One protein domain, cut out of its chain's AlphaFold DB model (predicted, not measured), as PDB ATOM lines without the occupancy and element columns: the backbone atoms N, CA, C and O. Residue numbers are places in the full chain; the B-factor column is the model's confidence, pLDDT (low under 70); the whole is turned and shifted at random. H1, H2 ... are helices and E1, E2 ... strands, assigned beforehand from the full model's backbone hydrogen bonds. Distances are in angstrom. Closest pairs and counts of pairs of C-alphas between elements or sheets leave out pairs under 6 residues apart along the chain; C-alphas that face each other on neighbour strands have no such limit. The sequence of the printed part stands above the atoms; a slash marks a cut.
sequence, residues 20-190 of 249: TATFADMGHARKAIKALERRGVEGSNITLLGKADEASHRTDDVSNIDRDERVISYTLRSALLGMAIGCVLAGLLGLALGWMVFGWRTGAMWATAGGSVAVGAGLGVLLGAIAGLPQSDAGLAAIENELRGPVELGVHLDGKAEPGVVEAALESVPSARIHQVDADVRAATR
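Overview. This is residues 20 to 190 of the 249 residues of an uncharacterized protein of Euzebyales bacterium (UniProt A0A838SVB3). This is a small head with a long arm: a four-stranded sheet, E2, E3, E1 and E4, with H1, H2, H5 and H6 packed on it, and a long helical hairpin, H3 and H4, reaching away from the head and making most of the length. Beyond edge strand E4, residues 182 to 190, which include H7, stick out as a tail, while the helices of the head lie to one face of the sheet. The printed part has 171 residues with seven named helices and four named strands, along the chain E1 H1 E2 H2 H3 H4 H5 E3 H6 E4 H7; the sheet's order is E2 E3 E1 E4, all antiparallel, and the class is mixed, helices and strands. The whole is loose, with a radius of gyration of the C-alphas of 22.1 A, and only just elongated, spanning 78 by 40 by 24 A.

Arrangement. Begin at the sheet of E2, residues 46 to 49, E3, residues 151 to 155, E1, residues 20 to 23, and E4, residues 177 to 180; it is only just strongly twisted, its C-alphas lying up to 4.2 A off the best plane. Between antiparallel E2 and E3, find N 49 and O 152 at 2.8 A; between antiparallel E3 and E1, N 21 and O 153 at 2.8 A; between antiparallel E1 and E4, N 179 and O 20 at 2.9 A. H1, residues 26 to 38, is on the sheet at a height over the sheet of 9.4 A, over E3, and runs along the strands at 4 degrees to E3 on the local plane. H6, residues 163 to 170, is on the same face as H1, over E1, at a height over the sheet of 9.9 A. H1 touches H6 with residues 32 to 36 alone, at a steep tilt of 41 degrees, opposite ways; their closest C-alphas, of Ala 35 and Ala 169, are 5.5 A apart. E1, H1, E2 and E3, H6, E4 are split strand-helix-strand units, in which two strands running the same way have another strand between them in the sheet; both crossovers are right-handed. H5, residues 137 to 144, is on the sheet and is the hub, touching three helices. H1 and H5 touch at a shallow tilt of 28 degrees, opposite ways, closest at the C-alphas of Arg 30 and Ala 142, 5.8 A. With H1, H5 and H6 on one face, the sheet makes two layers, helices over one face of a sheet. H2, residues 51 to 61, is on the sheet on the same face as H1, over none of the strands, but only just: 2 of its C-alphas fall on E2. H2 and H5 only just touch, with 3 pairs of C-alphas within 8 A, the closest those of Ser 56 and Ala 141, 5.8 A. H3, residues 64 to 102, touches H5 with residues 67 to 71 alone, about perpendicular at 77 degrees, closest at the C-alphas of Arg 67 and Glu 144, 6.6 A. H3 and H4, residues 107 to 132, form a hairpin and touch at a shallow tilt of 31 degrees, opposite ways; the closest C-alphas, of Gly 82 and Gly 128, are 4.1 A apart. H7, residues 183 to 189, is not on the sheet and touches no helix. Every O i to N i+4 pair is within hydrogen-bond range in H1, H4, H5, H6 and H7; it is 5 of 7 in H2 and 34 of 35 in H3.

Along the chain. Find C-alpha 20 at (-0.504, 43.049, 91.629), where E1 begins. H1 runs 18.2 A from Met 26 to Arg 38, and after E2, H2 runs 16.2 A from Lys 51 to Asp 61. Find C-alpha 64 at (15.694, 28.978, 69.660); from there H3 runs 52.7 A to C-alpha 102 at (34.787, -4.327, 105.833). H4 comes back 36.9 A from Gly 107 to Gly 132. Next come H5, then E3, 13.2 A from Val 151 to Val 155, then H6 and E4. H7 ends at C-alpha 189, at (-15.542, 46.122, 84.977).

Size, cuts and confidence. The C-alphas farthest apart, of Arg 105 and Ala 188, are 79.0 A from each other. The printed part has no cut, and no link is long. Residues 60 to 65 and 182 to 190 stand free. Mean pLDDT of the printed part is 85.0; it is under 70 at residues 59 to 64, 67, 144 and 183 to 190.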
ATOM      1  N   THR A  20      -1.682  42.655  92.404       91.06
ATOM      2  CA  THR A  20      -0.504  43.049  91.629       91.06
ATOM      3  C   THR A  20       0.646  43.447  92.545       91.06
ATOM      4  O   THR A  20       0.474  44.023  93.621       91.06
ATOM      5  N   ALA A  21       1.862  43.103  92.134       93.38
ATOM      6  CA  ALA A  21       3.082  43.465  92.836       93.38
ATOM      7  C   ALA A  21       4.116  43.992  91.847       93.38
ATOM      8  O   ALA A  21       4.430  43.344  90.850       93.38
ATOM      9  N   THR A  22       4.681  45.162  92.137       93.50
ATOM     10  CA  THR A  22       5.781  45.721  91.349       93.50
ATOM     11  C   THR A  22       7.114  45.422  92.024       93.50
ATOM     12  O   THR A  22       7.307  45.711  93.206       93.50
ATOM     13  N   PHE A  23       8.050  44.889  91.247       93.44
ATOM     14  CA  PHE A  23       9.421  44.572  91.630       93.44
ATOM     15  C   PHE A  23      10.404  45.482  90.901       93.44
ATOM     16  O   PHE A  23      10.111  45.978  89.819       93.44
ATOM     17  N   ALA A  24      11.589  45.692  91.477       92.25
ATOM     18  CA  ALA A  24      12.604  46.579  90.902       92.25
ATOM     19  C   ALA A  24      13.230  46.050  89.597       92.25
ATOM     20  O   ALA A  24      13.654  46.847  88.760       92.25
ATOM     21  N   ASP A  25      13.309  44.724  89.449       91.38
ATOM     22  CA  ASP A  25      13.888  44.029  88.300       91.38
ATOM     23  C   ASP A  25      13.313  42.607  88.152       91.38
ATOM     24  O   ASP A  25      12.635  42.083  89.046       91.38
ATOM     25  N   MET A  26      13.623  41.955  87.025       90.75
ATOM     26  CA  MET A  26      13.179  40.584  86.749       90.75
ATOM     27  C   MET A  26      13.765  39.547  87.721       90.75
ATOM     28  O   MET A  26      13.155  38.510  87.978       90.75
ATOM     29  N   GLY A  27      14.938  39.807  88.305       90.62
ATOM     30  CA  GLY A  27      15.553  38.915  89.285       90.62
ATOM     31  C   GLY A  27      14.725  38.807  90.568       90.62
ATOM     32  O   GLY A  27      14.556  37.710  91.106       90.62
ATOM     33  N   HIS A  28      14.174  39.926  91.039       92.31
ATOM     34  CA  HIS A  28      13.248  39.974  92.170       92.31
ATOM     35  C   HIS A  28      11.893  39.357  91.818       92.31
ATOM     36  O   HIS A  28      11.407  38.524  92.585       92.31
ATOM     37  N   ALA A  29      11.345  39.651  90.635       92.88
ATOM     38  CA  ALA A  29      10.117  39.011  90.159       92.88
ATOM     39  C   ALA A  29      10.259  37.476  90.111       92.88
ATOM     40  O   ALA A  29       9.426  36.754  90.650       92.88
ATOM     41  N   ARG A  30      11.382  36.950  89.600       90.94
ATOM     42  CA  ARG A  30      11.658  35.501  89.560       90.94
ATOM     43  C   ARG A  30      11.728  34.869  90.953       90.94
ATOM     44  O   ARG A  30      11.329  33.719  91.132       90.94
ATOM     45  N   LYS A  31      12.254  35.587  91.952       92.50
ATOM     46  CA  LYS A  31      12.240  35.120  93.351       92.50
ATOM     47  C   LYS A  31      10.816  35.069  93.900       92.50
ATOM     48  O   LYS A  31      10.498  34.110  94.598       92.50
ATOM     49  N   ALA A  32       9.980  36.049  93.561       94.19
ATOM     50  CA  ALA A  32       8.585  36.097  93.984       94.19
ATOM     51  C   ALA A  32       7.757  34.975  93.350       94.19
ATOM     52  O   ALA A  32       7.081  34.258  94.079       94.19
ATOM     53  N   ILE A  33       7.909  34.729  92.043       93.19
ATOM     54  CA  ILE A  33       7.272  33.596  91.347       93.19
ATOM     55  C   ILE A  33       7.617  32.280  92.052       93.19
ATOM     56  O   ILE A  33       6.728  31.536  92.450       93.19
ATOM     57  N   LYS A  34       8.903  32.031  92.332       91.69
ATOM     58  CA  LYS A  34       9.327  30.822  93.060       91.69
ATOM     59  C   LYS A  34       8.773  30.740  94.480       91.69
ATOM     60  O   LYS A  34       8.542  29.642  94.982       91.69
ATOM     61  N   ALA A  35       8.638  31.871  95.170       93.81
ATOM     62  CA  ALA A  35       8.054  31.905  96.505       93.81
ATOM     63  C   ALA A  35       6.561  31.547  96.460       93.81
ATOM     64  O   ALA A  35       6.109  30.777  97.304       93.81
ATOM     65  N   LEU A  36       5.835  32.039  95.453       93.56
ATOM     66  CA  LEU A  36       4.430  31.722  95.197       93.56
ATOM     67  C   LEU A  36       4.242  30.238  94.847       93.56
ATOM     68  O   LEU A  36       3.458  29.551  95.501       93.56
ATOM     69  N   GLU A  37       5.031  29.705  93.912       91.81
ATOM     70  CA  GLU A  37       4.994  28.286  93.519       91.81
ATOM     71  C   GLU A  37       5.262  27.347  94.700       91.81
ATOM     72  O   GLU A  37       4.569  26.350  94.892       91.81
ATOM     73  N   ARG A  38       6.233  27.684  95.562       91.12
ATOM     74  CA  ARG A  38       6.537  26.905  96.778       91.12
ATOM     75  C   ARG A  38       5.387  26.865  97.777       91.12
ATOM     76  O   ARG A  38       5.379  25.987  98.637       91.12
ATOM     77  N   ARG A  39       4.452  27.810  97.693       92.94
ATOM     78  CA  ARG A  39       3.232  27.835  98.504       92.94
ATOM     79  C   ARG A  39       2.013  27.277  97.777       92.94
ATOM     80  O   ARG A  39       0.907  27.385  98.290       92.94
ATOM     81  N   GLY A  40       2.225  26.641  96.626       91.12
ATOM     82  CA  GLY A  40       1.180  25.961  95.869       91.12
ATOM     83  C   GLY A  40       0.386  26.867  94.934       91.12
ATOM     84  O   GLY A  40      -0.630  26.421  94.413       91.12
ATOM     85  N   VAL A  41       0.825  28.109  94.699       91.94
ATOM     86  CA  VAL A  41       0.228  28.948  93.653       91.94
ATOM     87  C   VAL A  41       0.665  28.395  92.302       91.94
ATOM     88  O   VAL A  41       1.859  28.329  92.006       91.94
ATOM     89  N   GLU A  42      -0.300  27.967  91.494       89.75
ATOM     90  CA  GLU A  42      -0.037  27.454  90.153       89.75
ATOM     91  C   GLU A  42       0.503  28.580  89.268       89.75
ATOM     92  O   GLU A  42      -0.037  29.683  89.266       89.75
ATOM     93  N   GLY A  43       1.574  28.340  88.512       87.69
ATOM     94  CA  GLY A  43       2.168  29.421  87.724       87.69
ATOM     95  C   GLY A  43       1.327  29.865  86.523       87.69
ATOM     96  O   GLY A  43       1.577  30.942  86.002       87.69
ATOM     97  N   SER A  44       0.297  29.102  86.139       87.62
ATOM     98  CA  SER A  44      -0.763  29.549  85.221       87.62
ATOM     99  C   SER A  44      -1.600  30.698  85.801       87.62
ATOM    100  O   SER A  44      -2.150  31.498  85.049       87.62
ATOM    101  N   ASN A  45      -1.641  30.828  87.130       90.81
ATOM    102  CA  ASN A  45      -2.282  31.931  87.843       90.81
ATOM    103  C   ASN A  45      -1.333  33.119  88.072       90.81
ATOM    104  O   ASN A  45      -1.691  34.062  88.775       90.81
ATOM    105  N   ILE A  46      -0.111  33.079  87.536       91.81
ATOM    106  CA  ILE A  46       0.878  34.142  87.684       91.81
ATOM    107  C   ILE A  46       1.163  34.720  86.303       91.81
ATOM    108  O   ILE A  46       1.654  34.027  85.418       91.81
ATOM    109  N   THR A  47       0.899  36.007  86.123       90.06
ATOM    110  CA  THR A  47       1.107  36.703  84.853       90.06
ATOM    111  C   THR A  47       2.126  37.817  85.028       90.06
ATOM    112  O   THR A  47       2.110  38.548  86.020       90.06
ATOM    113  N   LEU A  48       3.027  37.976  84.063       91.12
ATOM    114  CA  LEU A  48       3.822  39.196  83.965       91.12
ATOM    115  C   LEU A  48       2.949  40.283  83.340       91.12
ATOM    116  O   LEU A  48       2.085  39.987  82.525       91.12
ATOM    117  N   LEU A  49       3.140  41.529  83.757       89.81
ATOM    118  CA  LEU A  49       2.362  42.669  83.287       89.81
ATOM    119  C   LEU A  49       3.274  43.706  82.614       89.81
ATOM    120  O   LEU A  49       4.466  43.836  82.919       89.81
ATOM    121  N   GLY A  50       2.702  44.466  81.679       88.75
ATOM    122  CA  GLY A  50       3.369  45.577  80.998       88.75
ATOM    123  C   GLY A  50       4.539  45.142  80.111       88.75
ATOM    124  O   GLY A  50       4.460  44.172  79.365       88.75
ATOM    125  N   LYS A  51       5.666  45.864  80.184       86.56
ATOM    126  CA  LYS A  51       6.829  45.629  79.302       86.56
ATOM    127  C   LYS A  51       7.433  44.230  79.430       86.56
ATOM    128  O   LYS A  51       8.073  43.765  78.492       86.56
ATOM    129  N   ALA A  52       7.285  43.602  80.595       85.81
ATOM    130  CA  ALA A  52       7.746  42.240  80.823       85.81
ATOM    131  C   ALA A  52       6.931  41.227  80.006       85.81
ATOM    132  O   ALA A  52       7.522  40.331  79.414       85.81
ATOM    133  N   ASP A  53       5.615  41.432  79.927       86.75
ATOM    134  CA  ASP A  53       4.681  40.606  79.156       86.75
ATOM    135  C   ASP A  53       4.894  40.758  77.642       86.75
ATOM    136  O   ASP A  53       5.055  39.789  76.897       86.75
ATOM    137  N   GLU A  54       5.037  42.006  77.187       84.81
ATOM    138  CA  GLU A  54       5.386  42.293  75.794       84.81
ATOM    139  C   GLU A  54       6.718  41.652  75.391       84.81
ATOM    140  O   GLU A  54       6.884  41.201  74.257       84.81
ATOM    141  N   ALA A  55       7.696  41.642  76.304       82.12
ATOM    142  CA  ALA A  55       8.990  41.034  76.050       82.12
ATOM    143  C   ALA A  55       8.884  39.511  75.937       82.12
ATOM    144  O   ALA A  55       9.492  38.953  75.026       82.12
ATOM    145  N   SER A  56       8.082  38.842  76.777       76.06
ATOM    146  CA  SER A  56       7.831  37.404  76.620       76.06
ATOM    147  C   SER A  56       7.209  37.079  75.268       76.06
ATOM    148  O   SER A  56       7.705  36.185  74.593       76.06
ATOM    149  N   HIS A  57       6.231  37.861  74.804       77.06
ATOM    150  CA  HIS A  57       5.603  37.628  73.499       77.06
ATOM    151  C   HIS A  57       6.519  37.918  72.305       77.06
ATOM    152  O   HIS A  57       6.464  37.215  71.301       77.06
ATOM    153  N   ARG A  58       7.413  38.912  72.394       71.62
ATOM    154  CA  ARG A  58       8.412  39.158  71.334       71.62
ATOM    155  C   ARG A  58       9.498  38.087  71.272       71.62
ATOM    156  O   ARG A  58      10.202  37.998  70.270       71.62
ATOM    157  N   THR A  59       9.666  37.299  72.333       59.66
ATOM    158  CA  THR A  59      10.700  36.257  72.383       59.66
ATOM    159  C   THR A  59      10.354  35.070  71.477       59.66
ATOM    160  O   THR A  59      11.251  34.320  71.105       59.66
ATOM    161  N   ASP A  60       9.101  34.942  71.028       60.59
ATOM    162  CA  ASP A  60       8.704  33.927  70.044       60.59
ATOM    163  C   ASP A  60       9.395  34.102  68.676       60.59
ATOM    164  O   ASP A  60       9.532  33.129  67.934       60.59
ATOM    165  N   ASP A  61       9.917  35.301  68.382       59.78
ATOM    166  CA  ASP A  61      10.715  35.585  67.182       59.78
ATOM    167  C   ASP A  61      12.237  35.426  67.398       59.78
ATOM    168  O   ASP A  61      13.021  35.513  66.447       59.78
ATOM    169  N   VAL A  62      12.696  35.210  68.637       59.75
ATOM    170  CA  VAL A  62      14.124  35.035  68.947       59.75
ATOM    171  C   VAL A  62      14.549  33.607  68.599       59.75
ATOM    172  O   VAL A  62      13.866  32.636  68.914       59.75
ATOM    173  N   SER A  63      15.708  33.473  67.946       63.88
ATOM    174  CA  SER A  63      16.308  32.182  67.593       63.88
ATOM    175  C   SER A  63      16.328  31.231  68.796       63.88
ATOM    176  O   SER A  63      16.919  31.551  69.827       63.88
ATOM    177  N   ASN A  64      15.743  30.037  68.636       69.94
ATOM    178  CA  ASN A  64      15.694  28.978  69.660       69.94
ATOM    179  C   ASN A  64      17.062  28.684  70.316       69.94
ATOM    180  O   ASN A  64      17.115  28.219  71.448       69.94
ATOM    181  N   ILE A  65      18.168  28.994  69.631       71.81
ATOM    182  CA  ILE A  65      19.540  28.770  70.104       71.81
ATOM    183  C   ILE A  65      19.870  29.597  71.360       71.81
ATOM    184  O   ILE A  65      20.409  29.051  72.321       71.81
ATOM    185  N   ASP A  66      19.519  30.887  71.390       70.31
ATOM    186  CA  ASP A  66      19.843  31.761  72.532       70.31
ATOM    187  C   ASP A  66      18.973  31.426  73.758       70.31
ATOM    188  O   ASP A  66      19.405  31.558  74.911       70.31
ATOM    189  N   ARG A  67      17.744  30.954  73.505       67.06
ATOM    190  CA  ARG A  67      16.818  30.434  74.521       67.06
ATOM    191  C   ARG A  67      17.392  29.172  75.170       67.06
ATOM    192  O   ARG A  67      17.471  29.098  76.401       67.06
ATOM    193  N   ASP A  68      17.863  28.228  74.360       78.44
ATOM    194  CA  ASP A  68      18.425  26.966  74.840       78.44
ATOM    195  C   ASP A  68      19.673  27.189  75.707       78.44
ATOM    196  O   ASP A  68      19.792  26.591  76.778       78.44
ATOM    197  N   GLU A  69      20.577  28.099  75.326       81.69
ATOM    198  CA  GLU A  69      21.808  28.355  76.087       81.69
ATOM    199  C   GLU A  69      21.524  28.842  77.519       81.69
ATOM    200  O   GLU A  69      22.135  28.373  78.490       81.69
ATOM    201  N   ARG A  70      20.542  29.736  77.690       76.94
ATOM    202  CA  ARG A  70      20.162  30.264  79.010       76.94
ATOM    203  C   ARG A  70      19.555  29.185  79.896       76.94
ATOM    204  O   ARG A  70      19.966  29.049  81.053       76.94
ATOM    205  N   VAL A  71      18.633  28.387  79.359       77.56
ATOM    206  CA  VAL A  71      18.008  27.271  80.090       77.56
ATOM    207  C   VAL A  71      19.053  26.220  80.467       77.56
ATOM    208  O   VAL A  71      19.068  25.744  81.610       77.56
ATOM    209  N   ILE A  72      19.983  25.910  79.560       84.25
ATOM    210  CA  ILE A  72      21.092  24.984  79.809       84.25
ATOM    211  C   ILE A  72      21.983  25.509  80.933       84.25
ATOM    212  O   ILE A  72      22.260  24.764  81.870       84.25
ATOM    213  N   SER A  73      22.396  26.779  80.899       84.38
ATOM    214  CA  SER A  73      23.271  27.355  81.931       84.38
ATOM    215  C   SER A  73      22.646  27.290  83.331       84.38
ATOM    216  O   SER A  73      23.315  26.960  84.318       84.38
ATOM    217  N   TYR A  74      21.339  27.537  83.416       79.06
ATOM    218  CA  TYR A  74      20.597  27.505  84.666       79.06
ATOM    219  C   TYR A  74      20.443  26.072  85.196       79.06
ATOM    220  O   TYR A  74      20.741  25.809  86.365       79.06
ATOM    221  N   THR A  75      20.083  25.135  84.316       83.81
ATOM    222  CA  THR A  75      19.970  23.701  84.636       83.81
ATOM    223  C   THR A  75      21.323  23.106  85.017       83.81
ATOM    224  O   THR A  75      21.422  22.297  85.937       83.81
ATOM    225  N   LEU A  76      22.402  23.540  84.365       89.38
ATOM    226  CA  LEU A  76      23.755  23.094  84.670       89.38
ATOM    227  C   LEU A  76      24.166  23.523  86.081       89.38
ATOM    228  O   LEU A  76      24.752  22.736  86.820       89.38
ATOM    229  N   ARG A  77      23.818  24.745  86.500       88.19
ATOM    230  CA  ARG A  77      24.132  25.229  87.850       88.19
ATOM    231  C   ARG A  77      23.400  24.436  88.934       88.19
ATOM    232  O   ARG A  77      24.012  24.111  89.953       88.19
ATOM    233  N   SER A  78      22.122  24.112  88.735       87.25
ATOM    234  CA  SER A  78      21.369  23.290  89.689       87.25
ATOM    235  C   SER A  78      21.847  21.836  89.689       87.25
ATOM    236  O   SER A  78      21.988  21.244  90.758       87.25
ATOM    237  N   ALA A  79      22.190  21.288  88.522       88.44
ATOM    238  CA  ALA A  79      22.787  19.966  88.383       88.44
ATOM    239  C   ALA A  79      24.140  19.863  89.104       88.44
ATOM    240  O   ALA A  79      24.368  18.902  89.833       88.44
ATOM    241  N   LEU A  80      25.018  20.863  88.968       90.94
ATOM    242  CA  LEU A  80      26.308  20.906  89.668       90.94
ATOM    243  C   LEU A  80      26.136  20.999  91.187       90.94
ATOM    244  O   LEU A  80      26.855  20.328  91.931       90.94
ATOM    245  N   LEU A  81      25.171  21.792  91.662       89.00
ATOM    246  CA  LEU A  81      24.863  21.868  93.091       89.00
ATOM    247  C   LEU A  81      24.316  20.530  93.610       89.00
ATOM    248  O   LEU A  81      24.755  20.044  94.652       89.00
ATOM    249  N   GLY A  82      23.403  19.912  92.860       86.88
ATOM    250  CA  GLY A  82      22.868  18.590  93.167       86.88
ATOM    251  C   GLY A  82      23.955  17.516  93.189       86.88
ATOM    252  O   GLY A  82      24.000  16.717  94.120       86.88
ATOM    253  N   MET A  83      24.886  17.542  92.232       91.88
ATOM    254  CA  MET A  83      26.059  16.665  92.190       91.88
ATOM    255  C   MET A  83      26.906  16.807  93.453       91.88
ATOM    256  O   MET A  83      27.243  15.805  94.075       91.88
ATOM    257  N   ALA A  84      27.229  18.040  93.856       91.69
ATOM    258  CA  ALA A  84      28.041  18.295  95.043       91.69
ATOM    259  C   ALA A  84      27.373  17.746  96.315       91.69
ATOM    260  O   ALA A  84      28.012  17.034  97.091       91.69
ATOM    261  N   ILE A  85      26.075  18.013  96.496       89.19
ATOM    262  CA  ILE A  85      25.292  17.502  97.631       89.19
ATOM    263  C   ILE A  85      25.228  15.967  97.593       89.19
ATOM    264  O   ILE A  85      25.470  15.310  98.608       89.19
ATOM    265  N   GLY A  86      24.965  15.389  96.419       89.94
ATOM    266  CA  GLY A  86      24.898  13.945  96.208       89.94
ATOM    267  C   GLY A  86      26.217  13.234  96.520       89.94
ATOM    268  O   GLY A  86      26.210  12.221  97.220       89.94
ATOM    269  N   CYS A  87      27.352  13.790  96.086       94.31
ATOM    270  CA  CYS A  87      28.688  13.283  96.400       94.31
ATOM    271  C   CYS A  87      28.950  13.245  97.906       94.31
ATOM    272  O   CYS A  87      29.423  12.231  98.417       94.31
ATOM    273  N   VAL A  88      28.645  14.333  98.621       93.44
ATOM    274  CA  VAL A  88      28.897  14.416 100.067       93.44
ATOM    275  C   VAL A  88      28.031  13.406 100.817       93.44
ATOM    276  O   VAL A  88      28.555  12.618 101.601       93.44
ATOM    277  N   LEU A  89      26.724  13.373 100.545       93.06
ATOM    278  CA  LEU A  89      25.801  12.469 101.235       93.06
ATOM    279  C   LEU A  89      26.116  10.997 100.945       93.06
ATOM    280  O   LEU A  89      26.200  10.190 101.871       93.06
ATOM    281  N   ALA A  90      26.340  10.643  99.678       94.06
ATOM    282  CA  ALA A  90      26.644   9.267  99.310       94.06
ATOM    283  C   ALA A  90      28.053   8.845  99.744       94.06
ATOM    284  O   ALA A  90      28.252   7.687 100.108       94.06
ATOM    285  N   GLY A  91      29.022   9.762  99.757       93.19
ATOM    286  CA  GLY A  91      30.365   9.510 100.276       93.19
ATOM    287  C   GLY A  91      30.355   9.208 101.770       93.19
ATOM    288  O   GLY A  91      30.909   8.194 102.188       93.19
ATOM    289  N   LEU A  92      29.655  10.020 102.570       93.00
ATOM    290  CA  LEU A  92      29.483   9.769 104.005       93.00
ATOM    291  C   LEU A  92      28.767   8.438 104.263       93.00
ATOM    292  O   LEU A  92      29.214   7.649 105.097       93.00
ATOM    293  N   LEU A  93      27.698   8.154 103.511       94.75
ATOM    294  CA  LEU A  93      26.946   6.908 103.641       94.75
ATOM    295  C   LEU A  93      27.785   5.683 103.252       94.75
ATOM    296  O   LEU A  93      27.806   4.691 103.978       94.75
ATOM    297  N   GLY A  94      28.508   5.748 102.134       93.94
ATOM    298  CA  GLY A  94      29.366   4.655 101.681       93.94
ATOM    299  C   GLY A  94      30.580   4.440 102.574       93.94
ATOM    300  O   GLY A  94      30.972   3.297 102.784       93.94
ATOM    301  N   LEU A  95      31.137   5.503 103.160       93.88
ATOM    302  CA  LEU A  95      32.204   5.396 104.151       93.88
ATOM    303  C   LEU A  95      31.705   4.723 105.435       93.88
ATOM    304  O   LEU A  95      32.364   3.814 105.933       93.88
ATOM    305  N   ALA A  96      30.522   5.103 105.932       94.12
ATOM    306  CA  ALA A  96      29.908   4.474 107.101       94.12
ATOM    307  C   ALA A  96      29.591   2.987 106.859       94.12
ATOM    308  O   ALA A  96      29.968   2.133 107.663       94.12
ATOM    309  N   LEU A  97      28.962   2.659 105.724       94.12
ATOM    310  CA  LEU A  97      28.650   1.277 105.343       94.12
ATOM    311  C   LEU A  97      29.916   0.452 105.093       94.12
ATOM    312  O   LEU A  97      30.022  -0.680 105.563       94.12
ATOM    313  N   GLY A  98      30.896   1.021 104.390       93.88
ATOM    314  CA  GLY A  98      32.177   0.378 104.120       93.88
ATOM    315  C   GLY A  98      32.937   0.072 105.408       93.88
ATOM    316  O   GLY A  98      33.433  -1.042 105.578       93.88
ATOM    317  N   TRP A  99      32.960   1.021 106.347       94.44
ATOM    318  CA  TRP A  99      33.564   0.830 107.663       94.44
ATOM    319  C   TRP A  99      32.857  -0.267 108.469       94.44
ATOM    320  O   TRP A  99      33.531  -1.136 109.022       94.44
ATOM    321  N   MET A 100      31.520  -0.287 108.478       94.69
ATOM    322  CA  MET A 100      30.721  -1.282 109.206       94.69
ATOM    323  C   MET A 100      30.868  -2.705 108.642       94.69
ATOM    324  O   MET A 100      30.838  -3.676 109.396       94.69
ATOM    325  N   VAL A 101      31.006  -2.851 107.320       95.69
ATOM    326  CA  VAL A 101      31.034  -4.161 106.646       95.69
ATOM    327  C   VAL A 101      32.447  -4.728 106.525       95.69
ATOM    328  O   VAL A 101      32.625  -5.931 106.717       95.69
ATOM    329  N   PHE A 102      33.435  -3.891 106.197       92.94
ATOM    330  CA  PHE A 102      34.787  -4.327 105.833       92.94
ATOM    331  C   PHE A 102      35.886  -3.825 106.785       92.94
ATOM    332  O   PHE A 102      37.043  -4.222 106.631       92.94
ATOM    333  N   GLY A 103      35.566  -2.962 107.755       90.19
ATOM    334  CA  GLY A 103      36.536  -2.375 108.684       90.19
ATOM    335  C   GLY A 103      37.413  -1.267 108.077       90.19
ATOM    336  O   GLY A 103      37.387  -0.995 106.883       90.19
ATOM    337  N   TRP A 104      38.220  -0.613 108.924       87.75
ATOM    338  CA  TRP A 104      38.900   0.666 108.621       87.75
ATOM    339  C   TRP A 104      40.132   0.583 107.689       87.75
ATOM    340  O   TRP A 104      40.678   1.605 107.285       87.75
ATOM    341  N   ARG A 105      40.634  -0.614 107.361       89.50
ATOM    342  CA  ARG A 105      41.926  -0.781 106.650       89.50
ATOM    343  C   ARG A 105      41.874  -1.675 105.418       89.50
ATOM    344  O   ARG A 105      42.914  -2.074 104.903       89.50
ATOM    345  N   THR A 106      40.686  -2.005 104.936       92.50
ATOM    346  CA  THR A 106      40.543  -2.846 103.748       92.50
ATOM    347  C   THR A 106      40.415  -1.985 102.495       92.50
ATOM    348  O   THR A 106      39.756  -0.948 102.495       92.50
ATOM    349  N   GLY A 107      41.015  -2.426 101.385       90.56
ATOM    350  CA  GLY A 107      40.802  -1.773 100.085       90.56
ATOM    351  C   GLY A 107      39.322  -1.753  99.676       90.56
ATOM    352  O   GLY A 107      38.869  -0.813  99.030       90.56
ATOM    353  N   ALA A 108      38.544  -2.741 100.136       90.38
ATOM    354  CA  ALA A 108      37.099  -2.821  99.928       90.38
ATOM    355  C   ALA A 108      36.325  -1.642 100.548       90.38
ATOM    356  O   ALA A 108      35.352  -1.179  99.951       90.38
ATOM    357  N   MET A 109      36.768  -1.108 101.694       92.50
ATOM    358  CA  MET A 109      36.175   0.094 102.296       92.50
ATOM    359  C   MET A 109      36.306   1.295 101.351       92.50
ATOM    360  O   MET A 109      35.311   1.947 101.037       92.50
ATOM    361  N   TRP A 110      37.519   1.557 100.859       91.06
ATOM    362  CA  TRP A 110      37.788   2.675  99.954       91.06
ATOM    363  C   TRP A 110      37.092   2.509  98.603       91.06
ATOM    364  O   TRP A 110      36.562   3.482  98.072       91.06
ATOM    365  N   ALA A 111      37.014   1.282  98.079       93.38
ATOM    366  CA  ALA A 111      36.249   0.986  96.869       93.38
ATOM    367  C   ALA A 111      34.745   1.254  97.057       93.38
ATOM    368  O   ALA A 111      34.110   1.832  96.180       93.38
ATOM    369  N   THR A 112      34.186   0.891  98.216       92.56
ATOM    370  CA  THR A 112      32.772   1.144  98.543       92.56
ATOM    371  C   THR A 112      32.493   2.641  98.665       92.56
ATOM    372  O   THR A 112      31.529   3.129  98.081       92.56
ATOM    373  N   ALA A 113      33.358   3.378  99.367       92.06
ATOM    374  CA  ALA A 113      33.242   4.827  99.501       92.06
ATOM    375  C   ALA A 113      33.401   5.547  98.149       92.06
ATOM    376  O   ALA A 113      32.620   6.432  97.822       92.06
ATOM    377  N   GLY A 114      34.368   5.146  97.318       91.81
ATOM    378  CA  GLY A 114      34.536   5.705  95.975       91.81
ATOM    379  C   GLY A 114      33.348   5.400  95.056       91.81
ATOM    380  O   GLY A 114      32.855   6.284  94.356       91.81
ATOM    381  N   GLY A 115      32.842   4.165  95.100       93.31
ATOM    382  CA  GLY A 115      31.676   3.743  94.324       93.31
ATOM    383  C   GLY A 115      30.400   4.487  94.721       93.31
ATOM    384  O   GLY A 115      29.647   4.922  93.850       93.31
ATOM    385  N   SER A 116      30.173   4.700  96.021       93.50
ATOM    386  CA  SER A 116      29.008   5.450  96.490       93.50
ATOM    387  C   SER A 116      29.066   6.917  96.073       93.50
ATOM    388  O   SER A 116      28.038   7.455  95.676       93.50
ATOM    389  N   VAL A 117      30.247   7.547  96.072       94.56
ATOM    390  CA  VAL A 117      30.420   8.914  95.553       94.56
ATOM    391  C   VAL A 117      30.025   8.991  94.080       94.56
ATOM    392  O   VAL A 117      29.284   9.896  93.713       94.56
ATOM    393  N   ALA A 118      30.444   8.035  93.243       94.06
ATOM    394  CA  ALA A 118      30.084   8.029  91.824       94.06
ATOM    395  C   ALA A 118      28.562   7.901  91.608       94.06
ATOM    396  O   ALA A 118      27.978   8.639  90.812       94.06
ATOM    397  N   VAL A 119      27.903   7.011  92.358       94.62
ATOM    398  CA  VAL A 119      26.437   6.857  92.322       94.62
ATOM    399  C   VAL A 119      25.738   8.120  92.833       94.62
ATOM    400  O   VAL A 119      24.787   8.598  92.211       94.62
ATOM    401  N   GLY A 120      26.224   8.690  93.935       93.31
ATOM    402  CA  GLY A 120      25.709   9.926  94.517       93.31
ATOM    403  C   GLY A 120      25.844  11.122  93.587       93.31
ATOM    404  O   GLY A 120      24.906  11.904  93.479       93.31
ATOM    405  N   ALA A 121      26.962  11.235  92.868       93.00
ATOM    406  CA  ALA A 121      27.171  12.257  91.851       93.00
ATOM    407  C   ALA A 121      26.105  12.154  90.751       93.00
ATOM    408  O   ALA A 121      25.444  13.143  90.445       93.00
ATOM    409  N   GLY A 122      25.894  10.950  90.206       93.44
ATOM    410  CA  GLY A 122      24.912  10.710  89.146       93.44
ATOM    411  C   GLY A 122      23.477  11.020  89.578       93.44
ATOM    412  O   GLY A 122      22.765  11.753  88.890       93.44
ATOM    413  N   LEU A 123      23.059  10.519  90.747       93.19
ATOM    414  CA  LEU A 123      21.734  10.815  91.305       93.19
ATOM    415  C   LEU A 123      21.582  12.295  91.676       93.19
ATOM    416  O   LEU A 123      20.517  12.871  91.475       93.19
ATOM    417  N   GLY A 124      22.648  12.918  92.176       92.25
ATOM    418  CA  GLY A 124      22.692  14.333  92.515       92.25
ATOM    419  C   GLY A 124      22.507  15.235  91.298       92.25
ATOM    420  O   GLY A 124      21.705  16.163  91.355       92.25
ATOM    421  N   VAL A 125      23.181  14.938  90.181       93.25
ATOM    422  CA  VAL A 125      22.980  15.637  88.898       93.25
ATOM    423  C   VAL A 125      21.521  15.534  88.461       93.25
ATOM    424  O   VAL A 125      20.911  16.552  88.147       93.25
ATOM    425  N   LEU A 126      20.949  14.325  88.478       92.69
ATOM    426  CA  LEU A 126      19.572  14.089  88.038       92.69
ATOM    427  C   LEU A 126      18.557  14.843  88.908       92.69
ATOM    428  O   LEU A 126      17.718  15.575  88.387       92.69
ATOM    429  N   LEU A 127      18.648  14.699  90.232       91.00
ATOM    430  CA  LEU A 127      17.744  15.367  91.170       91.00
ATOM    431  C   LEU A 127      17.935  16.888  91.159       91.00
ATOM    432  O   LEU A 127      16.954  17.621  91.230       91.00
ATOM    433  N   GLY A 128      19.172  17.370  91.026       88.12
ATOM    434  CA  GLY A 128      19.484  18.794  90.912       88.12
ATOM    435  C   GLY A 128      18.979  19.411  89.610       88.12
ATOM    436  O   GLY A 128      18.503  20.546  89.614       88.12
ATOM    437  N   ALA A 129      19.024  18.670  88.503       88.75
ATOM    438  CA  ALA A 129      18.421  19.093  87.245       88.75
ATOM    439  C   ALA A 129      16.895  19.188  87.385       88.75
ATOM    440  O   ALA A 129      16.337  20.248  87.124       88.75
ATOM    441  N   ILE A 130      16.232  18.139  87.893       86.62
ATOM    442  CA  ILE A 130      14.768  18.112  88.074       86.62
ATOM    443  C   ILE A 130      14.300  19.225  89.020       86.62
ATOM    444  O   ILE A 130      13.364  19.946  88.696       86.62
ATOM    445  N   ALA A 131      14.971  19.410  90.159       82.94
ATOM    446  CA  ALA A 131      14.641  20.467  91.117       82.94
ATOM    447  C   ALA A 131      14.954  21.881  90.596       82.94
ATOM    448  O   ALA A 131      14.489  22.870  91.162       82.94
ATOM    449  N   GLY A 132      15.788  21.983  89.560       79.00
ATOM    450  CA  GLY A 132      16.131  23.236  88.909       79.00
ATOM    451  C   GLY A 132      15.151  23.646  87.820       79.00
ATOM    452  O   GLY A 132      15.065  24.837  87.549       79.00
ATOM    453  N   LEU A 133      14.412  22.717  87.211       81.12
ATOM    454  CA  LEU A 133      13.504  23.054  86.118       81.12
ATOM    455  C   LEU A 133      12.357  23.946  86.632       81.12
ATOM    456  O   LEU A 133      11.696  23.575  87.606       81.12
ATOM    457  N   PRO A 134      12.114  25.121  86.017       70.88
ATOM    458  CA  PRO A 134      10.913  25.898  86.307       70.88
ATOM    459  C   PRO A 134       9.691  25.039  85.965       70.88
ATOM    460  O   PRO A 134       9.598  24.503  84.863       70.88
ATOM    461  N   GLN A 135       8.780  24.865  86.923       73.88
ATOM    462  CA  GLN A 135       7.572  24.063  86.706       73.88
ATOM    463  C   GLN A 135       6.442  24.855  86.037       73.88
ATOM    464  O   GLN A 135       5.447  24.246  85.657       73.88
ATOM    465  N   SER A 136       6.591  26.174  85.877       73.94
ATOM    466  CA  SER A 136       5.587  27.028  85.245       73.94
ATOM    467  C   SER A 136       6.098  27.822  84.048       73.94
ATOM    468  O   SER A 136       7.275  28.191  83.972       73.94
ATOM    469  N   ASP A 137       5.159  28.161  83.164       73.94
ATOM    470  CA  ASP A 137       5.375  29.040  82.013       73.94
ATOM    471  C   ASP A 137       5.819  30.445  82.453       73.94
ATOM    472  O   ASP A 137       6.737  31.020  81.870       73.94
ATOM    473  N   ALA A 138       5.269  30.962  83.558       71.00
ATOM    474  CA  ALA A 138       5.709  32.220  84.164       71.00
ATOM    475  C   ALA A 138       7.174  32.158  84.638       71.00
ATOM    476  O   ALA A 138       7.946  33.107  84.473       71.00
ATOM    477  N   GLY A 139       7.587  31.018  85.201       70.00
ATOM    478  CA  GLY A 139       8.968  30.756  85.592       70.00
ATOM    479  C   GLY A 139       9.928  30.713  84.399       70.00
ATOM    480  O   GLY A 139      11.048  31.218  84.513       70.00
ATOM    481  N   LEU A 140       9.492  30.158  83.262       74.06
ATOM    482  CA  LEU A 140      10.243  30.155  82.000       74.06
ATOM    483  C   LEU A 140      10.372  31.569  81.423       74.06
ATOM    484  O   LEU A 140      11.492  32.025  81.185       74.06
ATOM    485  N   ALA A 141       9.265  32.307  81.316       72.56
ATOM    486  CA  ALA A 141       9.248  33.685  80.818       72.56
ATOM    487  C   ALA A 141      10.176  34.607  81.630       72.56
ATOM    488  O   ALA A 141      10.917  35.426  81.077       72.56
ATOM    489  N   ALA A 142      10.214  34.420  82.952       70.62
ATOM    490  CA  ALA A 142      11.102  35.171  83.829       70.62
ATOM    491  C   ALA A 142      12.590  34.822  83.644       70.62
ATOM    492  O   ALA A 142      13.438  35.615  84.060       70.62
ATOM    493  N   ILE A 143      12.943  33.649  83.098       71.06
ATOM    494  CA  ILE A 143      14.331  33.254  82.792       71.06
ATOM    495  C   ILE A 143      14.809  33.863  81.475       71.06
ATOM    496  O   ILE A 143      15.971  34.265  81.384       71.06
ATOM    497  N   GLU A 144      13.916  33.973  80.499       68.50
ATOM    498  CA  GLU A 144      14.241  34.412  79.141       68.50
ATOM    499  C   GLU A 144      14.630  35.894  79.084       68.50
ATOM    500  O   GLU A 144      15.616  36.254  78.437       68.50
ATOM    501  N   ASN A 145      13.947  36.744  79.853       70.44
ATOM    502  CA  ASN A 145      14.074  38.192  79.729       70.44
ATOM    503  C   ASN A 145      14.842  38.845  80.889       70.44
ATOM    504  O   ASN A 145      14.333  38.984  81.997       70.44
ATOM    505  N   GLU A 146      16.052  39.349  80.634       73.31
ATOM    506  CA  GLU A 146      16.724  40.292  81.544       73.31
ATOM    507  C   GLU A 146      16.266  41.723  81.243       73.31
ATOM    508  O   GLU A 146      17.019  42.553  80.729       73.31
ATOM    509  N   LEU A 147      15.005  42.032  81.554       80.88
ATOM    510  CA  LEU A 147      14.565  43.423  81.532       80.88
ATOM    511  C   LEU A 147      15.209  44.184  82.695       80.88
ATOM    512  O   LEU A 147      15.030  43.845  83.867       80.88
ATOM    513  N   ARG A 148      15.940  45.251  82.359       84.19
ATOM    514  CA  ARG A 148      16.381  46.254  83.331       84.19
ATOM    515  C   ARG A 148      15.246  47.244  83.556       84.19
ATOM    516  O   ARG A 148      14.935  48.033  82.665       84.19
ATOM    517  N   GLY A 149      14.646  47.209  84.738       88.94
ATOM    518  CA  GLY A 149      13.583  48.129  85.131       88.94
ATOM    519  C   GLY A 149      12.466  47.438  85.908       88.94
ATOM    520  O   GLY A 149      12.512  46.220  86.084       88.94
ATOM    521  N   PRO A 150      11.472  48.217  86.366       90.12
ATOM    522  CA  PRO A 150      10.399  47.693  87.185       90.12
ATOM    523  C   PRO A 150       9.589  46.642  86.423       90.12
ATOM    524  O   PRO A 150       9.233  46.842  85.260       90.12
ATOM    525  N   VAL A 151       9.304  45.534  87.098       92.38
ATOM    526  CA  VAL A 151       8.513  44.414  86.584       92.38
ATOM    527  C   VAL A 151       7.258  44.305  87.423       92.38
ATOM    528  O   VAL A 151       7.336  44.208  88.646       92.38
ATOM    529  N   GLU A 152       6.107  44.323  86.772       92.62
ATOM    530  CA  GLU A 152       4.825  44.155  87.433       92.62
ATOM    531  C   GLU A 152       4.361  42.702  87.274       92.62
ATOM    532  O   GLU A 152       4.464  42.113  86.199       92.62
ATOM    533  N   LEU A 153       3.933  42.108  88.381       92.38
ATOM    534  CA  LEU A 153       3.478  40.730  88.488       92.38
ATOM    535  C   LEU A 153       2.007  40.750  88.894       92.38
ATOM    536  O   LEU A 153       1.673  41.337  89.920       92.38
ATOM    537  N   GLY A 154       1.150  40.103  88.116       92.19
ATOM    538  CA  GLY A 154      -0.235  39.818  88.467       92.19
ATOM    539  C   GLY A 154      -0.369  38.404  89.020       92.19
ATOM    540  O   GLY A 154       0.254  37.472  88.514       92.19
ATOM    541  N   VAL A 155      -1.181  38.239  90.061       92.44
ATOM    542  CA  VAL A 155      -1.560  36.930  90.606       92.44
ATOM    543  C   VAL A 155      -3.079  36.813  90.594       92.44
ATOM    544  O   VAL A 155      -3.782  37.681  91.116       92.44
ATOM    545  N   HIS A 156      -3.583  35.739  89.994       90.50
ATOM    546  CA  HIS A 156      -4.990  35.358  90.004       90.50
ATOM    547  C   HIS A 156      -5.261  34.401  91.173       90.50
ATOM    548  O   HIS A 156      -4.509  33.452  91.396       90.50
ATOM    549  N   LEU A 157      -6.318  34.639  91.946       88.31
ATOM    550  CA  LEU A 157      -6.742  33.773  93.041       88.31
ATOM    551  C   LEU A 157      -7.903  32.911  92.537       88.31
ATOM    552  O   LEU A 157      -9.069  33.286  92.610       88.31
ATOM    553  N   ASP A 158      -7.597  31.700  92.078       83.00
ATOM    554  CA  ASP A 158      -8.577  30.716  91.585       83.00
ATOM    555  C   ASP A 158      -9.445  30.074  92.697       83.00
ATOM    556  O   ASP A 158     -10.022  28.998  92.528       83.00
ATOM    557  N   GLY A 159      -9.515  30.707  93.870       76.81
ATOM    558  CA  GLY A 159     -10.201  30.209  95.060       76.81
ATOM    559  C   GLY A 159      -9.474  29.081  95.802       76.81
ATOM    560  O   GLY A 159      -9.913  28.723  96.894       76.81
ATOM    561  N   LYS A 160      -8.370  28.530  95.273       82.19
ATOM    562  CA  LYS A 160      -7.550  27.534  95.991       82.19
ATOM    563  C   LYS A 160      -6.450  28.175  96.827       82.19
ATOM    564  O   LYS A 160      -6.083  27.629  97.865       82.19
ATOM    565  N   ALA A 161      -5.914  29.303  96.372       86.00
ATOM    566  CA  ALA A 161      -4.910  30.057  97.109       86.00
ATOM    567  C   ALA A 161      -5.580  31.035  98.084       86.00
ATOM    568  O   ALA A 161      -6.338  31.915  97.678       86.00
ATOM    569  N   GLU A 162      -5.276  30.907  99.377       89.50
ATOM    570  CA  GLU A 162      -5.691  31.899 100.368       89.50
ATOM    571  C   GLU A 162      -4.922  33.220 100.145       89.50
ATOM    572  O   GLU A 162      -3.690  33.190 100.044       89.50
ATOM    573  N   PRO A 163      -5.590  34.393 100.124       89.12
ATOM    574  CA  PRO A 163      -4.941  35.683  99.871       89.12
ATOM    575  C   PRO A 163      -3.744  35.957 100.794       89.12
ATOM    576  O   PRO A 163      -2.688  36.385 100.336       89.12
ATOM    577  N   GLY A 164      -3.864  35.613 102.083       90.56
ATOM    578  CA  GLY A 164      -2.789  35.809 103.060       90.56
ATOM    579  C   GLY A 164      -1.535  34.975 102.771       90.56
ATOM    580  O   GLY A 164      -0.421  35.396 103.079       90.56
ATOM    581  N   VAL A 165      -1.681  33.812 102.125       92.00
ATOM    582  CA  VAL A 165      -0.545  32.971 101.714       92.00
ATOM    583  C   VAL A 165       0.225  33.628 100.567       92.00
ATOM    584  O   VAL A 165       1.463  33.575 100.559       92.00
ATOM    585  N   VAL A 166      -0.496  34.259  99.635       92.44
ATOM    586  CA  VAL A 166       0.053  35.000  98.490       92.44
ATOM    587  C   VAL A 166       0.742  36.279  98.958       92.44
ATOM    588  O   VAL A 166       1.908  36.495  98.625       92.44
ATOM    589  N   GLU A 167       0.086  37.081  99.797       91.81
ATOM    590  CA  GLU A 167       0.656  38.311 100.360       91.81
ATOM    591  C   GLU A 167       1.939  38.022 101.141       91.81
ATOM    592  O   GLU A 167       2.995  38.564 100.815       91.81
ATOM    593  N   ALA A 168       1.915  37.049 102.056       92.69
ATOM    594  CA  ALA A 168       3.107  36.667 102.806       92.69
ATOM    595  C   ALA A 168       4.238  36.119 101.909       92.69
ATOM    596  O   ALA A 168       5.369  35.942 102.374       92.69
ATOM    597  N   ALA A 169       3.942  35.680 100.678       93.31
ATOM    598  CA  ALA A 169       4.946  35.147  99.755       93.31
ATOM    599  C   ALA A 169       5.604  36.305  99.009       93.31
ATOM    600  O   ALA A 169       6.830  36.346  98.902       93.31
ATOM    601  N   LEU A 170       4.797  37.274  98.581       92.44
ATOM    602  CA  LEU A 170       5.251  38.524  97.985       92.44
ATOM    603  C   LEU A 170       6.083  39.347  98.979       92.44
ATOM    604  O   LEU A 170       7.165  39.807  98.625       92.44
ATOM    605  N   GLU A 171       5.656  39.438 100.240       92.69
ATOM    606  CA  GLU A 171       6.388  40.129 101.314       92.69
ATOM    607  C   GLU A 171       7.729  39.470 101.662       92.69
ATOM    608  O   GLU A 171       8.661  40.139 102.110       92.69
ATOM    609  N   SER A 172       7.866  38.159 101.429       93.81
ATOM    610  CA  SER A 172       9.126  37.446 101.679       93.81
ATOM    611  C   SER A 172      10.249  37.850 100.718       93.81
ATOM    612  O   SER A 172      11.423  37.559 100.970       93.81
ATOM    613  N   VAL A 173       9.908  38.528  99.618       92.81
ATOM    614  CA  VAL A 173      10.868  39.028  98.642       92.81
ATOM    615  C   VAL A 173      11.049  40.533  98.846       92.81
ATOM    616  O   VAL A 173      10.127  41.307  98.595       92.81
ATOM    617  N   PRO A 174      12.244  40.986  99.269       77.38
ATOM    618  CA  PRO A 174      12.492  42.408  99.454       77.38
ATOM    619  C   PRO A 174      12.294  43.141  98.122       77.38
ATOM    620  O   PRO A 174      12.791  42.680  97.093       77.38
ATOM    621  N   SER A 175      11.624  44.299  98.165       71.31
ATOM    622  CA  SER A 175      11.298  45.208  97.039       71.31
ATOM    623  C   SER A 175       9.898  45.092  96.422       71.31
ATOM    624  O   SER A 175       9.649  45.765  95.423       71.31
ATOM    625  N   ALA A 176       8.978  44.310  96.992       73.69
ATOM    626  CA  ALA A 176       7.589  44.303  96.533       73.69
ATOM    627  C   ALA A 176       6.855  45.587  96.968       73.69
ATOM    628  O   ALA A 176       6.711  45.851  98.163       73.69
ATOM    629  N   ARG A 177       6.356  46.380  96.011       81.31
ATOM    630  CA  ARG A 177       5.219  47.279  96.273       81.31
ATOM    631  C   ARG A 177       3.955  46.541  95.883       81.31
ATOM    632  O   ARG A 177       3.722  46.313  94.698       81.31
ATOM    633  N   ILE A 178       3.196  46.123  96.888       81.19
ATOM    634  CA  ILE A 178       1.945  45.399  96.692       81.19
ATOM    635  C   ILE A 178       0.842  46.431  96.479       81.19
ATOM    636  O   ILE A 178       0.668  47.346  97.285       81.19
ATOM    637  N   HIS A 179       0.118  46.281  95.379       79.25
ATOM    638  CA  HIS A 179      -1.081  47.039  95.080       79.25
ATOM    639  C   HIS A 179      -2.245  46.044  95.051       79.25
ATOM    640  O   HIS A 179      -2.327  45.181  94.180       79.25
ATOM    641  N   GLN A 180      -3.146  46.136  96.032       75.31
ATOM    642  CA  GLN A 180      -4.426  45.444  95.915       75.31
ATOM    643  C   GLN A 180      -5.228  46.141  94.817       75.31
ATOM    644  O   GLN A 180      -5.451  47.352  94.873       75.31
ATOM    645  N   VAL A 181      -5.629  45.378  93.799       74.44
ATOM    646  CA  VAL A 181      -6.579  45.862  92.800       74.44
ATOM    647  C   VAL A 181      -7.931  45.890  93.489       74.44
ATOM    648  O   VAL A 181      -8.505  44.831  93.760       74.44
ATOM    649  N   ASP A 182      -8.376  47.099  93.826       72.88
ATOM    650  CA  ASP A 182      -9.573  47.333  94.626       72.88
ATOM    651  C   ASP A 182     -10.763  46.548  94.061       72.88
ATOM    652  O   ASP A 182     -10.997  46.529  92.845       72.88
ATOM    653  N   ALA A 183     -11.499  45.859  94.934       64.50
ATOM    654  CA  ALA A 183     -12.602  44.991  94.522       64.50
ATOM    655  C   ALA A 183     -13.688  45.776  93.762       64.50
ATOM    656  O   ALA A 183     -14.357  45.222  92.888       64.50
ATOM    657  N   ASP A 184     -13.796  47.077  94.035       56.78
ATOM    658  CA  ASP A 184     -14.720  48.000  93.382       56.78
ATOM    659  C   ASP A 184     -14.376  48.235  91.904       56.78
ATOM    660  O   ASP A 184     -15.278  48.316  91.068       56.78
ATOM    661  N   VAL A 185     -13.087  48.249  91.539       63.81
ATOM    662  CA  VAL A 185     -12.660  48.346  90.131       63.81
ATOM    663  C   VAL A 185     -13.055  47.083  89.370       63.81
ATOM    664  O   VAL A 185     -13.513  47.170  88.231       63.81
ATOM    665  N   ARG A 186     -12.966  45.921  90.032       59.75
ATOM    666  CA  ARG A 186     -13.443  44.627  89.519       59.75
ATOM    667  C   ARG A 186     -14.965  44.580  89.380       59.75
ATOM    668  O   ARG A 186     -15.465  44.060  88.387       59.75
ATOM    669  N   ALA A 187     -15.710  45.115  90.348       61.72
ATOM    670  CA  ALA A 187     -17.171  45.166  90.285       61.72
ATOM    671  C   ALA A 187     -17.661  46.088  89.156       61.72
ATOM    672  O   ALA A 187     -18.643  45.764  88.489       61.72
ATOM    673  N   ALA A 188     -16.950  47.192  88.911       61.00
ATOM    674  CA  ALA A 188     -17.252  48.121  87.829       61.00
ATOM    675  C   ALA A 188     -16.967  47.530  86.436       61.00
ATOM    676  O   ALA A 188     -17.780  47.712  85.536       61.00
ATOM    677  N   THR A 189     -15.872  46.779  86.263       60.19
ATOM    678  CA  THR A 189     -15.542  46.122  84.977       60.19
ATOM    679  C   THR A 189     -16.466  44.946  84.670       60.19
ATOM    680  O   THR A 189     -16.969  44.842  83.557       60.19
ATOM    681  N   ARG A 190     -16.824  44.120  85.665       61.44
ATOM    682  CA  ARG A 190     -17.761  42.991  85.466       61.44
ATOM    683  C   ARG A 190     -19.174  43.407  85.050       61.44
ATOM    684  O   ARG A 190     -19.959  42.558  84.632       61.44
TER     685      ARG A 190